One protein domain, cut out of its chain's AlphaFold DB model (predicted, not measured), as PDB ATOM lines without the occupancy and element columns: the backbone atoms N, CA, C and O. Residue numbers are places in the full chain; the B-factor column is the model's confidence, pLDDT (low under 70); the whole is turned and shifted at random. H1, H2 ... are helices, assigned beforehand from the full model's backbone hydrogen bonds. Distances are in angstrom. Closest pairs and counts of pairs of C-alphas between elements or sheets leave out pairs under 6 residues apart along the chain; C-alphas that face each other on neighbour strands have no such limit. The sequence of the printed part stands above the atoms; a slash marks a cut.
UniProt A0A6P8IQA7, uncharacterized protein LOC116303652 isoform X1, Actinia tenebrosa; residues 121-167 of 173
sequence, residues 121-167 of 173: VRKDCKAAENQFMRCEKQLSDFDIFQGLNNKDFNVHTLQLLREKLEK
ATOM      1  N   VAL A 121     364.562 362.141 202.556       92.12
ATOM      2  CA  VAL A 121     364.916 362.404 203.959       92.12
ATOM      3  C   VAL A 121     363.915 363.355 204.616       92.12
ATOM      4  O   VAL A 121     363.509 363.125 205.748       92.12
ATOM      5  N   ARG A 122     363.450 364.398 203.915       89.75
ATOM      6  CA  ARG A 122     362.402 365.289 204.442       89.75
ATOM      7  C   ARG A 122     361.089 364.557 204.700       89.75
ATOM      8  O   ARG A 122     360.423 364.846 205.693       89.75
ATOM      9  N   LYS A 123     360.709 363.630 203.819       90.69
ATOM     10  CA  LYS A 123     359.519 362.797 204.006       90.69
ATOM     11  C   LYS A 123     359.671 361.902 205.235       90.69
ATOM     12  O   LYS A 123     358.740 361.835 206.032       90.69
ATOM     13  N   ASP A 124     360.843 361.301 205.416       89.56
ATOM     14  CA  ASP A 124     361.145 360.445 206.566       89.56
ATOM     15  C   ASP A 124     361.154 361.246 207.875       89.56
ATOM     16  O   ASP A 124     360.549 360.822 208.856       89.56
ATOM     17  N   CYS A 125     361.742 362.449 207.879       89.62
ATOM     18  CA  CYS A 125     361.689 363.364 209.021       89.62
ATOM     19  C   CYS A 125     360.247 363.726 209.383       89.62
ATOM     20  O   CYS A 125     359.871 363.612 210.543       89.62
ATOM     21  N   LYS A 126     359.417 364.087 208.397       90.31
ATOM     22  CA  LYS A 126     358.007 364.422 208.640       90.31
ATOM     23  C   LYS A 126     357.211 363.217 209.154       90.31
ATOM     24  O   LYS A 126     356.340 363.367 210.006       90.31
ATOM     25  N   ALA A 127     357.500 362.018 208.652       86.50
ATOM     26  CA  ALA A 127     356.889 360.790 209.150       86.50
ATOM     27  C   ALA A 127     357.301 360.505 210.604       86.50
ATOM     28  O   ALA A 127     356.442 360.178 211.421       86.50
ATOM     29  N   ALA A 128     358.582 360.681 210.938       88.88
ATOM     30  CA  ALA A 128     359.086 360.537 212.301       88.88
ATOM     31  C   ALA A 128     358.485 361.588 213.247       88.88
ATOM     32  O   ALA A 128     358.032 361.237 214.331       88.88
ATOM     33  N   GLU A 129     358.401 362.855 212.831       88.81
ATOM     34  CA  GLU A 129     357.728 363.923 213.585       88.81
ATOM     35  C   GLU A 129     356.263 363.571 213.858       88.81
ATOM     36  O   GLU A 129     355.818 363.643 214.999       88.81
ATOM     37  N   ASN A 130     355.526 363.096 212.852       85.25
ATOM     38  CA  ASN A 130     354.147 362.648 213.044       85.25
ATOM     39  C   ASN A 130     354.043 361.473 214.029       85.25
ATOM     40  O   ASN A 130     353.098 361.414 214.815       85.25
ATOM     41  N   GLN A 131     355.003 360.540 214.013       83.56
ATOM     42  CA  GLN A 131     355.060 359.456 214.995       83.56
ATOM     43  C   GLN A 131     355.347 359.982 216.402       83.56
ATOM     44  O   GLN A 131     354.678 359.561 217.342       83.56
ATOM     45  N   PHE A 132     356.271 360.934 216.557       84.50
ATOM     46  CA  PHE A 132     356.528 361.577 217.845       84.50
ATOM     47  C   PHE A 132     355.291 362.300 218.370       84.50
ATOM     48  O   PHE A 132     354.924 362.076 219.517       84.50
ATOM     49  N   MET A 133     354.599 363.072 217.529       81.88
ATOM     50  CA  MET A 133     353.353 363.745 217.908       81.88
ATOM     51  C   MET A 133     352.251 362.745 218.281       81.88
ATOM     52  O   MET A 133     351.483 362.985 219.212       81.88
ATOM     53  N   ARG A 134     352.165 361.596 217.591       81.12
ATOM     54  CA  ARG A 134     351.232 360.519 217.957       81.12
ATOM     55  C   ARG A 134     351.572 359.942 219.330       81.12
ATOM     56  O   ARG A 134     350.669 359.786 220.147       81.12
ATOM     57  N   CYS A 135     352.845 359.642 219.580       77.31
ATOM     58  CA  CYS A 135     353.309 359.138 220.870       77.31
ATOM     59  C   CYS A 135     353.081 360.162 221.985       77.31
ATOM     60  O   CYS A 135     352.609 359.787 223.049       77.31
ATOM     61  N   GLU A 136     353.367 361.441 221.742       79.00
ATOM     62  CA  GLU A 136     353.123 362.530 222.687       79.00
ATOM     63  C   GLU A 136     351.637 362.627 223.027       79.00
ATOM     64  O   GLU A 136     351.286 362.572 224.200       79.00
ATOM     65  N   LYS A 137     350.758 362.658 222.016       76.31
ATOM     66  CA  LYS A 137     349.308 362.680 222.232       76.31
ATOM     67  C   LYS A 137     348.838 361.474 223.041       76.31
ATOM     68  O   LYS A 137     348.085 361.640 223.991       76.31
ATOM     69  N   GLN A 138     349.306 360.272 222.703       72.75
ATOM     70  CA  GLN A 138     348.976 359.073 223.470       72.75
ATOM     71  C   GLN A 138     349.474 359.201 224.917       72.75
ATOM     72  O   GLN A 138     348.704 358.979 225.840       72.75
ATOM     73  N   LEU A 139     350.717 359.627 225.146       69.75
ATOM     74  CA  LEU A 139     351.244 359.839 226.498       69.75
ATOM     75  C   LEU A 139     350.436 360.877 227.291       69.75
ATOM     76  O   LEU A 139     350.193 360.660 228.477       69.75
ATOM     77  N   SER A 140     350.000 361.964 226.647       69.12
ATOM     78  CA  SER A 140     349.122 362.972 227.247       69.12
ATOM     79  C   SER A 140     347.736 362.418 227.582       69.12
ATOM     80  O   SER A 140     347.219 362.712 228.652       69.12
ATOM     81  N   ASP A 141     347.155 361.577 226.720       69.50
ATOM     82  CA  ASP A 141     345.842 360.955 226.950       69.50
ATOM     83  C   ASP A 141     345.859 359.951 228.121       69.50
ATOM     84  O   ASP A 141     344.812 359.622 228.679       69.50
ATOM     85  N   PHE A 142     347.034 359.425 228.479       64.00
ATOM     86  CA  PHE A 142     347.169 358.360 229.471       64.00
ATOM     87  C   PHE A 142     347.447 358.838 230.908       64.00
ATOM     88  O   PHE A 142     347.590 357.977 231.777       64.00
ATOM     89  N   ASP A 143     347.507 360.152 231.181       62.03
ATOM     90  CA  ASP A 143     347.710 360.731 232.531       62.03
ATOM     91  C   ASP A 143     348.795 359.987 233.349       62.03
ATOM     92  O   ASP A 143     348.689 359.773 234.559       62.03
ATOM     93  N   ILE A 144     349.860 359.535 232.670       61.28
ATOM     94  CA  ILE A 144     350.856 358.600 233.237       61.28
ATOM     95  C   ILE A 144     351.648 359.257 234.375       61.28
ATOM     96  O   ILE A 144     352.210 358.577 235.233       61.28
ATOM     97  N   PHE A 145     351.666 360.589 234.399       57.69
ATOM     98  CA  PHE A 145     352.344 361.394 235.399       57.69
ATOM     99  C   PHE A 145     351.324 362.183 236.220       57.69
ATOM    100  O   PHE A 145     351.081 363.358 235.963       57.69
ATOM    101  N   GLN A 146     350.766 361.552 237.255       56.12
ATOM    102  CA  GLN A 146     349.990 362.262 238.284       56.12
ATOM    103  C   GLN A 146     350.883 362.938 239.347       56.12
ATOM    104  O   GLN A 146     350.375 363.579 240.265       56.12
ATOM    105  N   GLY A 147     352.215 362.838 239.228       54.09
ATOM    106  CA  GLY A 147     353.164 363.428 240.172       54.09
ATOM    107  C   GLY A 147     354.636 363.139 239.852       54.09
ATOM    108  O   GLY A 147     354.963 362.382 238.941       54.09
ATOM    109  N   LEU A 148     355.536 363.769 240.620       53.84
ATOM    110  CA  LEU A 148     357.003 363.644 240.523       53.84
ATOM    111  C   LEU A 148     357.579 362.472 241.346       53.84
ATOM    112  O   LEU A 148     358.792 362.256 241.337       53.84
ATOM    113  N   ASN A 149     356.748 361.731 242.089       53.53
ATOM    114  CA  ASN A 149     357.208 360.657 242.969       53.53
ATOM    115  C   ASN A 149     357.057 359.278 242.309       53.53
ATOM    116  O   ASN A 149     356.028 358.959 241.725       53.53
ATOM    117  N   ASN A 150     358.034 358.389 242.531       54.34
ATOM    118  CA  ASN A 150     358.026 356.990 242.060       54.34
ATOM    119  C   ASN A 150     356.800 356.156 242.494       54.34
ATOM    120  O   ASN A 150     356.603 355.059 241.981       54.34
ATOM    121  N   LYS A 151     356.000 356.633 243.458       56.31
ATOM    122  CA  LYS A 151     354.776 355.961 243.930       56.31
ATOM    123  C   LYS A 151     353.533 356.309 243.104       56.31
ATOM    124  O   LYS A 151     352.550 355.586 243.197       56.31
ATOM    125  N   ASP A 152     353.614 357.354 242.285       54.66
ATOM    126  CA  ASP A 152     352.532 357.815 241.405       54.66
ATOM    127  C   ASP A 152     352.638 357.183 240.003       54.66
ATOM    128  O   ASP A 152     351.832 357.449 239.115       54.66
ATOM    129  N   PHE A 153     353.641 356.322 239.797       57.16
ATOM    130  CA  PHE A 153     353.908 355.651 238.535       57.16
ATOM    131  C   PHE A 153     353.103 354.353 238.442       57.16
ATOM    132  O   PHE A 153     353.482 353.307 238.979       57.16
ATOM    133  N   ASN A 154     351.958 354.417 237.768       62.94
ATOM    134  CA  ASN A 154     351.103 353.253 237.594       62.94
ATOM    135  C   ASN A 154     351.661 352.332 236.493       62.94
ATOM    136  O   ASN A 154     351.434 352.528 235.298       62.94
ATOM    137  N   VAL A 155     352.388 351.295 236.917       67.19
ATOM    138  CA  VAL A 155     352.985 350.270 236.041       67.19
ATOM    139  C   VAL A 155     351.936 349.598 235.142       67.19
ATOM    140  O   VAL A 155     352.244 349.237 234.007       67.19
ATOM    141  N   HIS A 156     350.682 349.489 235.595       68.62
ATOM    142  CA  HIS A 156     349.594 348.927 234.794       68.62
ATOM    143  C   HIS A 156     349.229 349.831 233.603       68.62
ATOM    144  O   HIS A 156     349.000 349.340 232.497       68.62
ATOM    145  N   THR A 157     349.267 351.154 233.789       65.75
ATOM    146  CA  THR A 157     349.020 352.144 232.726       65.75
ATOM    147  C   THR A 157     350.102 352.104 231.645       65.75
ATOM    148  O   THR A 157     349.796 352.217 230.462       65.75
ATOM    149  N   LEU A 158     351.363 351.858 232.016       68.06
ATOM    150  CA  LEU A 158     352.440 351.655 231.041       68.06
ATOM    151  C   LEU A 158     352.276 350.376 230.221       68.06
ATOM    152  O   LEU A 158     352.643 350.343 229.048       68.06
ATOM    153  N   GLN A 159     351.744 349.321 230.833       70.56
ATOM    154  CA  GLN A 159     351.467 348.066 230.144       70.56
ATOM    155  C   GLN A 159     350.357 348.256 229.099       70.56
ATOM    156  O   GLN A 159     350.520 347.838 227.955       70.56
ATOM    157  N   LEU A 160     349.302 349.004 229.448       69.75
ATOM    158  CA  LEU A 160     348.251 349.437 228.518       69.75
ATOM    159  C   LEU A 160     348.785 350.343 227.394       69.75
ATOM    160  O   LEU A 160     348.395 350.184 226.236       69.75
ATOM    161  N   LEU A 161     349.696 351.271 227.708       68.31
ATOM    162  CA  LEU A 161     350.349 352.128 226.714       68.31
ATOM    163  C   LEU A 161     351.183 351.298 225.728       68.31
ATOM    164  O   LEU A 161     351.088 351.497 224.518       68.31
ATOM    165  N   ARG A 162     351.969 350.340 226.234       72.50
ATOM    166  CA  ARG A 162     352.771 349.432 225.409       72.50
ATOM    167  C   ARG A 162     351.892 348.643 224.440       72.50
ATOM    168  O   ARG A 162     352.203 348.586 223.256       72.50
ATOM    169  N   GLU A 163     350.782 348.086 224.918       76.88
ATOM    170  CA  GLU A 163     349.855 347.321 224.075       76.88
ATOM    171  C   GLU A 163     349.180 348.177 222.990       76.88
ATOM    172  O   GLU A 163     348.932 347.676 221.892       76.88
ATOM    173  N   LYS A 164     348.912 349.466 223.260       68.31
ATOM    174  CA  LYS A 164     348.395 350.409 222.251       68.31
ATOM    175  C   LYS A 164     349.462 350.918 221.278       68.31
ATOM    176  O   LYS A 164     349.130 351.213 220.137       68.31
ATOM    177  N   LEU A 165     350.721 351.027 221.697       65.38
ATOM    178  CA  LEU A 165     351.832 351.413 220.819       65.38
ATOM    179  C   LEU A 165     352.263 350.265 219.893       65.38
ATOM    180  O   LEU A 165     352.637 350.510 218.749       65.38
ATOM    181  N   GLU A 166     352.183 349.012 220.358       69.75
ATOM    182  CA  GLU A 166     352.494 347.819 219.552       69.75
ATOM    183  C   GLU A 166     351.395 347.484 218.522       69.75
ATOM    184  O   GLU A 166     351.654 346.755 217.562       69.75
ATOM    185  N   LYS A 167     350.183 348.037 218.669       59.97
ATOM    186  CA  LYS A 167     349.083 347.883 217.707       59.97
ATOM    187  C   LYS A 167     348.850 349.202 216.966       59.97
ATOM    188  O   LYS A 167     348.172 350.077 217.498       59.97
TER     189      LYS A 167
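What this domain is: This is residues 121 to 167 of the 173 residues of the protein "uncharacterized protein LOC116303652 isoform X1" of Actinia tenebrosa (UniProt A0A6P8IQA7). A long helix, H1, leads into a wide loop, residues 142 to 154, after which a shorter helix, H2, folds back toward the later part of H1 with little contact. Residues 121 to 133 of H1 stick out as a free arm. The printed part has 47 residues with two named helices, H1 then H2, and no named strand; its class is all helix. It is loose, with a radius of gyration of the C-alphas of 13.4 A, and elongated, spanning 42 by 23 by 15 A.

How they stand to each other: Start with H1, residues 121 to 141, and look at its residues 135 to 139, which alone touch H2, residues 155 to 166. On H2 the touching residues are 161 to 165 alone. The two helices only just touch, with 3 pairs of C-alphas within 8 A; the closest C-alphas are those of Leu 139 and Leu 161, 7.8 A apart. Their lines stand at a shallow tilt of 33 degrees, only just short of steep, and they run opposite ways, a helical hairpin. In H1 and H2 every O i to N i+4 pair is within hydrogen-bond range.

Where its parts are: Find C-alpha 121 at (364.916, 362.404, 203.959); from there H1 runs 29.9 A to C-alpha 141 at (345.842, 360.955, 226.950). H2 runs 16.7 A from C-alpha 155 to C-alpha 166 at (352.494, 347.819, 219.552).

The domain as a whole: The two C-alphas farthest apart are those of Val 121 and Lys 151, at 41.7 A. The printed part has no cut, and the link from H1 to H2, 13 residues, is long. In the B-factor column you find a mean pLDDT of the printed part of 71.8; 26 residues are under 70, namely 139 to 158, 160 to 161 and 164 to 167.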